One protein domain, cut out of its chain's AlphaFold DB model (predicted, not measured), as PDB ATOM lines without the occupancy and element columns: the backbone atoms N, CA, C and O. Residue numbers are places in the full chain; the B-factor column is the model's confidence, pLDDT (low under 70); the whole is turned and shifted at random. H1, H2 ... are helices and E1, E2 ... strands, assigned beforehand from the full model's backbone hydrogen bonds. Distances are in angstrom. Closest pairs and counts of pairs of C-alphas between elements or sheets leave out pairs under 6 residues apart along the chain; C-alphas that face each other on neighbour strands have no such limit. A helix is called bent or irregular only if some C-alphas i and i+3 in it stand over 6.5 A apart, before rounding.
ATOM      1  N   PHE A 865     147.375 230.976 124.352       81.31
ATOM      2  CA  PHE A 865     148.481 230.017 124.327       81.31
ATOM      3  C   PHE A 865     148.981 229.719 122.914       81.31
ATOM      4  O   PHE A 865     148.218 229.367 122.020       81.31
ATOM      5  N   GLU A 866     150.299 229.762 122.760       80.06
ATOM      6  CA  GLU A 866     151.022 229.376 121.551       80.06
ATOM      7  C   GLU A 866     151.468 227.912 121.648       80.06
ATOM      8  O   GLU A 866     151.801 227.437 122.738       80.06
ATOM      9  N   ARG A 867     151.480 227.175 120.529       82.06
ATOM     10  CA  ARG A 867     151.810 225.740 120.496       82.06
ATOM     11  C   ARG A 867     153.027 225.447 119.623       82.06
ATOM     12  O   ARG A 867     152.959 225.602 118.410       82.06
ATOM     13  N   PHE A 868     154.015 224.784 120.218       82.50
ATOM     14  CA  PHE A 868     155.165 224.207 119.521       82.50
ATOM     15  C   PHE A 868     155.040 222.679 119.439       82.50
ATOM     16  O   PHE A 868     154.543 222.020 120.366       82.50
ATOM     17  N   ARG A 869     155.445 222.084 118.314       79.12
ATOM     18  CA  ARG A 869     155.341 220.646 118.029       79.12
ATOM     19  C   ARG A 869     156.716 219.987 117.971       79.12
ATOM     20  O   ARG A 869     157.593 220.383 117.211       79.12
ATOM     21  N   GLY A 870     156.865 218.873 118.686       75.88
ATOM     22  CA  GLY A 870     158.050 218.019 118.562       75.88
ATOM     23  C   GLY A 870     159.340 218.790 118.842       75.88
ATOM     24  O   GLY A 870     159.529 219.218 119.971       75.88
ATOM     25  N   LYS A 871     160.201 218.940 117.826       67.44
ATOM     26  CA  LYS A 871     161.508 219.619 117.901       67.44
ATOM     27  C   LYS A 871     161.497 221.104 117.489       67.44
ATOM     28  O   LYS A 871     162.572 221.695 117.447       67.44
ATOM     29  N   GLU A 872     160.345 221.684 117.148       73.44
ATOM     30  CA  GLU A 872     160.229 223.121 116.845       73.44
ATOM     31  C   GLU A 872     160.788 223.946 118.022       73.44
ATOM     32  O   GLU A 872     160.377 223.744 119.167       73.44
ATOM     33  N   ASP A 873     161.759 224.831 117.760       74.25
ATOM     34  CA  ASP A 873     162.335 225.673 118.810       74.25
ATOM     35  C   ASP A 873     161.375 226.819 119.147       74.25
ATOM     36  O   ASP A 873     160.990 227.600 118.281       74.25
ATOM     37  N   CYS A 874     161.005 226.919 120.420       78.00
ATOM     38  CA  CYS A 874     160.098 227.935 120.940       78.00
ATOM     39  C   CYS A 874     160.770 229.279 121.244       78.00
ATOM     40  O   CYS A 874     160.100 230.196 121.714       78.00
ATOM     41  N   MET A 875     162.087 229.387 121.024       74.50
ATOM     42  CA  MET A 875     162.895 230.613 121.134       74.50
ATOM     43  C   MET A 875     162.760 231.389 122.464       74.50
ATOM     44  O   MET A 875     163.175 232.538 122.562       74.50
ATOM     45  N   ARG A 876     162.243 230.746 123.524       75.06
ATOM     46  CA  ARG A 876     162.292 231.231 124.910       75.06
ATOM     47  C   ARG A 876     163.366 230.468 125.678       75.06
ATOM     48  O   ARG A 876     163.196 229.280 125.960       75.06
ATOM     49  N   ASP A 877     164.430 231.151 126.095       72.50
ATOM     50  CA  ASP A 877     165.566 230.526 126.794       72.50
ATOM     51  C   ASP A 877     165.173 229.857 128.122       72.50
ATOM     52  O   ASP A 877     165.741 228.836 128.502       72.50
ATOM     53  N   THR A 878     164.132 230.357 128.795       75.56
ATOM     54  CA  THR A 878     163.608 229.774 130.043       75.56
ATOM     55  C   THR A 878     162.707 228.546 129.833       75.56
ATOM     56  O   THR A 878     162.096 228.063 130.789       75.56
ATOM     57  N   CYS A 879     162.540 228.038 128.604       80.00
ATOM     58  CA  CYS A 879     161.639 226.914 128.348       80.00
ATOM     59  C   CYS A 879     162.261 225.555 128.708       80.00
ATOM     60  O   CYS A 879     163.119 225.021 128.007       80.00
ATOM     61  N   LYS A 880     161.706 224.903 129.738       79.25
ATOM     62  CA  LYS A 880     162.053 223.531 130.164       79.25
ATOM     63  C   LYS A 880     161.951 222.473 129.045       79.25
ATOM     64  O   LYS A 880     162.576 221.412 129.148       79.25
ATOM     65  N   TYR A 881     161.158 222.747 128.008       79.25
ATOM     66  CA  TYR A 881     160.858 221.842 126.896       79.25
ATOM     67  C   TYR A 881     161.538 222.230 125.575       79.25
ATOM     68  O   TYR A 881     161.352 221.525 124.584       79.25
ATOM     69  N   ARG A 882     162.372 223.282 125.566       78.25
ATOM     70  CA  ARG A 882     163.168 223.691 124.402       78.25
ATOM     71  C   ARG A 882     163.999 222.521 123.867       78.25
ATOM     72  O   ARG A 882     164.589 221.773 124.647       78.25
ATOM     73  N   HIS A 883     163.997 222.330 122.546       72.44
ATOM     74  CA  HIS A 883     164.651 221.232 121.810       72.44
ATOM     75  C   HIS A 883     164.283 219.785 122.226       72.44
ATOM     76  O   HIS A 883     164.726 218.831 121.579       72.44
ATOM     77  N   ARG A 884     163.461 219.567 123.265       76.75
ATOM     78  CA  ARG A 884     162.942 218.235 123.616       76.75
ATOM     79  C   ARG A 884     161.872 217.849 122.606       76.75
ATOM     80  O   ARG A 884     161.066 218.689 122.242       76.75
ATOM     81  N   ASN A 885     161.791 216.574 122.224       80.38
ATOM     82  CA  ASN A 885     160.795 216.075 121.261       80.38
ATOM     83  C   ASN A 885     159.371 215.963 121.866       80.38
ATOM     84  O   ASN A 885     158.722 214.919 121.793       80.38
ATOM     85  N   THR A 886     158.900 217.023 122.522       80.44
ATOM     86  CA  THR A 886     157.667 217.080 123.315       80.44
ATOM     87  C   THR A 886     156.871 218.316 122.924       80.44
ATOM     88  O   THR A 886     157.288 219.440 123.206       80.44
ATOM     89  N   SER A 887     155.701 218.108 122.306       84.38
ATOM     90  CA  SER A 887     154.792 219.215 121.980       84.38
ATOM     91  C   SER A 887     154.365 219.933 123.261       84.38
ATOM     92  O   SER A 887     153.838 219.293 124.175       84.38
ATOM     93  N   HIS A 888     154.571 221.243 123.310       87.19
ATOM     94  CA  HIS A 888     154.342 222.065 124.492       87.19
ATOM     95  C   HIS A 888     153.660 223.385 124.119       87.19
ATOM     96  O   HIS A 888     153.595 223.769 122.950       87.19
ATOM     97  N   PHE A 889     153.100 224.041 125.129       86.50
ATOM     98  CA  PHE A 889     152.292 225.243 124.997       86.50
ATOM     99  C   PHE A 889     152.867 226.345 125.880       86.50
ATOM    100  O   PHE A 889     153.113 226.104 127.062       86.50
ATOM    101  N   HIS A 890     153.056 227.543 125.337       86.62
ATOM    102  CA  HIS A 890     153.477 228.724 126.088       86.62
ATOM    103  C   HIS A 890     152.291 229.639 126.350       86.62
ATOM    104  O   HIS A 890     151.465 229.835 125.465       86.62
ATOM    105  N   CYS A 891     152.216 230.232 127.541       87.38
ATOM    106  CA  CYS A 891     151.253 231.304 127.774       87.38
ATOM    107  C   CYS A 891     151.722 232.603 127.096       87.38
ATOM    108  O   CYS A 891     152.906 232.955 127.157       87.38
ATOM    109  N   LEU A 892     150.786 233.307 126.460       83.06
ATOM    110  CA  LEU A 892     150.982 234.602 125.800       83.06
ATOM    111  C   LEU A 892     150.594 235.795 126.691       83.06
ATOM    112  O   LEU A 892     150.698 236.939 126.262       83.06
ATOM    113  N   GLN A 893     150.157 235.553 127.932       79.69
ATOM    114  CA  GLN A 893     149.873 236.630 128.886       79.69
ATOM    115  C   GLN A 893     151.155 237.416 129.222       79.69
ATOM    116  O   GLN A 893     152.192 236.791 129.486       79.69
ATOM    117  N   PRO A 894     151.110 238.763 129.239       76.12
ATOM    118  CA  PRO A 894     152.284 239.591 129.495       76.12
ATOM    119  C   PRO A 894     152.886 239.277 130.870       76.12
ATOM    120  O   PRO A 894     152.175 239.066 131.851       76.12
ATOM    121  N   GLY A 895     154.216 239.185 130.929       73.81
ATOM    122  CA  GLY A 895     154.950 238.766 132.128       73.81
ATOM    123  C   GLY A 895     154.902 237.262 132.442       73.81
ATOM    124  O   GLY A 895     155.563 236.831 133.385       73.81
ATOM    125  N   CYS A 896     154.181 236.427 131.676       84.75
ATOM    126  CA  CYS A 896     154.078 234.997 131.967       84.75
ATOM    127  C   CYS A 896     155.026 234.109 131.139       84.75
ATOM    128  O   CYS A 896     154.831 233.848 129.949       84.75
ATOM    129  N   THR A 897     156.030 233.541 131.809       81.00
ATOM    130  CA  THR A 897     157.018 232.617 131.220       81.00
ATOM    131  C   THR A 897     156.607 231.137 131.261       81.00
ATOM    132  O   THR A 897     157.362 230.274 130.809       81.00
ATOM    133  N   TYR A 898     155.420 230.810 131.786       83.31
ATOM    134  CA  TYR A 898     155.015 229.426 132.046       83.31
ATOM    135  C   TYR A 898     154.767 228.616 130.762       83.31
ATOM    136  O   TYR A 898     154.240 229.122 129.767       83.31
ATOM    137  N   SER A 899     155.129 227.330 130.809       85.62
ATOM    138  CA  SER A 899     154.933 226.370 129.718       85.62
ATOM    139  C   SER A 899     154.291 225.075 130.212       85.62
ATOM    140  O   SER A 899     154.559 224.604 131.318       85.62
ATOM    141  N   VAL A 900     153.422 224.505 129.379       86.12
ATOM    142  CA  VAL A 900     152.570 223.352 129.688       86.12
ATOM    143  C   VAL A 900     152.800 222.241 128.666       86.12
ATOM    144  O   VAL A 900     152.882 222.501 127.469       86.12
ATOM    145  N   VAL A 901     152.819 220.984 129.112       85.38
ATOM    146  CA  VAL A 901     152.739 219.812 128.224       85.38
ATOM    147  C   VAL A 901     151.345 219.194 128.333       85.38
ATOM    148  O   VAL A 901     150.980 218.647 129.371       85.38
ATOM    149  N   GLY A 902     150.578 219.263 127.245       77.94
ATOM    150  CA  GLY A 902     149.229 218.695 127.154       77.94
ATOM    151  C   GLY A 902     148.094 219.650 127.549       77.94
ATOM    152  O   GLY A 902     148.268 220.600 128.305       77.94
ATOM    153  N   LEU A 903     146.900 219.384 127.015       77.62
ATOM    154  CA  LEU A 903     145.760 220.313 127.053       77.62
ATOM    155  C   LEU A 903     145.196 220.558 128.465       77.62
ATOM    156  O   LEU A 903     144.702 221.643 128.747       77.62
ATOM    157  N   SER A 904     145.290 219.580 129.368       74.75
ATOM    158  CA  SER A 904     144.720 219.654 130.722       74.75
ATOM    159  C   SER A 904     145.409 220.669 131.641       74.75
ATOM    160  O   SER A 904     144.773 221.196 132.550       74.75
ATOM    161  N   GLY A 905     146.690 220.979 131.413       76.62
ATOM    162  CA  GLY A 905     147.394 222.016 132.175       76.62
ATOM    163  C   GLY A 905     147.110 223.442 131.685       76.62
ATOM    164  O   GLY A 905     147.325 224.392 132.435       76.62
ATOM    165  N   ILE A 906     146.610 223.598 130.452       81.88
ATOM    166  CA  ILE A 906     146.334 224.903 129.825       81.88
ATOM    167  C   ILE A 906     145.202 225.597 130.583       81.88
ATOM    168  O   ILE A 906     145.382 226.700 131.090       81.88
ATOM    169  N   GLU A 907     144.075 224.905 130.760       78.19
ATOM    170  CA  GLU A 907     142.916 225.404 131.509       78.19
ATOM    171  C   GLU A 907     143.271 225.722 132.973       78.19
ATOM    172  O   GLU A 907     142.909 226.778 133.496       78.19
ATOM    173  N   GLN A 908     144.051 224.854 133.629       79.56
ATOM    174  CA  GLN A 908     144.515 225.084 135.001       79.56
ATOM    175  C   GLN A 908     145.418 226.319 135.121       79.56
ATOM    176  O   GLN A 908     145.374 227.004 136.144       79.56
ATOM    177  N   HIS A 909     146.222 226.626 134.099       82.81
ATOM    178  CA  HIS A 909     147.058 227.824 134.068       82.81
ATOM    179  C   HIS A 909     146.257 229.087 133.705       82.81
ATOM    180  O   HIS A 909     146.368 230.096 134.399       82.81
ATOM    181  N   ALA A 910     145.371 229.020 132.707       80.88
ATOM    182  CA  ALA A 910     144.465 230.112 132.340       80.88
ATOM    183  C   ALA A 910     143.603 230.564 133.534       80.88
ATOM    184  O   ALA A 910     143.442 231.758 133.795       80.88
ATOM    185  N   ASN A 911     143.115 229.608 134.329       79.62
ATOM    186  CA  ASN A 911     142.336 229.878 135.536       79.62
ATOM    187  C   ASN A 911     143.175 230.407 136.722       79.62
ATOM    188  O   ASN A 911     142.591 230.831 137.721       79.62
ATOM    189  N   LYS A 912     144.516 230.428 136.638       80.44
ATOM    190  CA  LYS A 912     145.371 231.194 137.569       80.44
ATOM    191  C   LYS A 912     145.434 232.667 137.169       80.44
ATOM    192  O   LYS A 912     145.242 233.511 138.037       80.44
ATOM    193  N   HIS A 913     145.585 232.976 135.878       80.62
ATOM    194  CA  HIS A 913     145.542 234.362 135.377       80.62
ATOM    195  C   HIS A 913     144.206 235.039 135.668       80.62
ATOM    196  O   HIS A 913     144.186 236.115 136.257       80.62
ATOM    197  N   LYS A 914     143.083 234.363 135.382       77.81
ATOM    198  CA  LYS A 914     141.739 234.869 135.723       77.81
ATOM    199  C   LYS A 914     141.598 235.207 137.215       77.81
ATOM    200  O   LYS A 914     141.027 236.235 137.553       77.81
ATOM    201  N   ARG A 915     142.154 234.380 138.111       76.00
ATOM    202  CA  ARG A 915     142.157 234.643 139.564       76.00
ATOM    203  C   ARG A 915     143.091 235.790 139.961       76.00
ATOM    204  O   ARG A 915     142.706 236.599 140.793       76.00
ATOM    205  N   GLY A 916     144.281 235.882 139.365       67.06
ATOM    206  CA  GLY A 916     145.236 236.965 139.631       67.06
ATOM    207  C   GLY A 916     144.702 238.342 139.229       67.06
ATOM    208  O   GLY A 916     144.799 239.284 140.009       67.06
ATOM    209  N   ILE A 917     144.064 238.438 138.058       69.75
ATOM    210  CA  ILE A 917     143.442 239.679 137.566       69.75
ATOM    211  C   ILE A 917     142.298 240.122 138.492       69.75
ATOM    212  O   ILE A 917     142.245 241.287 138.877       69.75
ATOM    213  N   LEU A 918     141.429 239.193 138.915       65.94
ATOM    214  CA  LEU A 918     140.346 239.493 139.861       65.94
ATOM    215  C   LEU A 918     140.871 239.964 141.229       65.94
ATOM    216  O   LEU A 918     140.313 240.894 141.804       65.94
ATOM    217  N   LEU A 919     141.957 239.373 141.741       58.09
ATOM    218  CA  LEU A 919     142.583 239.819 142.992       58.09
ATOM    219  C   LEU A 919     143.172 241.233 142.867       58.09
ATOM    220  O   LEU A 919     142.938 242.064 143.741       58.09
ATOM    221  N   ALA A 920     143.858 241.540 141.760       58.38
ATOM    222  CA  ALA A 920     144.372 242.886 141.501       58.38
ATOM    223  C   ALA A 920     143.243 243.936 141.442       58.38
ATOM    224  O   ALA A 920     143.364 244.997 142.052       58.38
ATOM    225  N   GLN A 921     142.119 243.611 140.789       55.91
ATOM    226  CA  GLN A 921     140.944 244.488 140.700       55.91
ATOM    227  C   GLN A 921     140.262 244.750 142.056       55.91
ATOM    228  O   GLN A 921     139.684 245.820 142.256       55.91
ATOM    229  N   VAL A 922     140.336 243.806 143.002       53.38
ATOM    230  CA  VAL A 922     139.854 244.009 144.380       53.38
ATOM    231  C   VAL A 922     140.792 244.942 145.151       53.38
ATOM    232  O   VAL A 922     140.320 245.888 145.782       53.38
ATOM    233  N   CYS A 923     142.111 244.749 145.047       44.03
ATOM    234  CA  CYS A 923     143.093 245.627 145.690       44.03
ATOM    235  C   CYS A 923     142.999 247.083 145.201       44.03
ATOM    236  O   CYS A 923     143.100 247.997 146.014       44.03
TER     237      CYS A 923
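This is residues 865 to 923 of the 1042 residues of the protein "Zinc finger protein castor 1" of Phallusia mammillata (UniProt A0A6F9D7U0). A small two-strand hairpin, E1 and E2, with a long looping stretch between its strands, has one long helix, H1, near it; residues 903 to 913 of H1 lie near the hairpin, mostly near E2, and residues 914 to 923 stick out as a free arm. The printed part has 59 residues, with two named strands and one named helix, in the order E1, E2, H1 along the chain, and the sheet, of order E1 - E2, is antiparallel. The class is mixed, helices and strands, with under half of the residues in named elements. The whole is only just loose, close to compact, with a radius of gyration of the C-alphas of 12.9 A, and elongated, spanning 42 by 22 by 14 A.

E1, residues 865 to 868, and E2, residues 888 to 891, form a hairpin, antiparallel at 151 degrees between their directions. C-alphas 865 and 891 face each other at 4.6 A. N 866 and O 890 are within hydrogen-bond range at 2.9 A, as are N 888 and O 868 at 3.0 A. A short antiparallel pairing joins residues 889 to 890 of E2 with residues 899 to 900. The closest C-alphas of E2 and H1, residues 903 to 923, are those of Phe 889 and Ile 906, 7.7 A apart. Those of E1 and H1 are Phe 865 and Ile 906, 7.8 A apart. In H1, 13 of 17 O i to N i+4 pairs are within hydrogen-bond range.

E1 begins at C-alpha 865, (148.481, 230.017, 124.327), and measures 10.1 A; E2 measures 10.3 A. H1 runs 31.5 A from C-alpha 903, (145.760, 220.313, 127.053), to C-alpha 923, (143.093, 245.627, 145.690). It is neither bent nor irregular, but only just: C-alphas 904 and 907 are 6.1 A apart.

The two C-alphas farthest apart, those of Lys 871 and Cys 923, are 42.3 A apart. The printed part has no cut, and both links, E1 to E2 with 19 residues and E2 to H1 with 11, are long. Mean pLDDT of the printed part is 76.7; residue 871 and residues 916 to 923 are under 70.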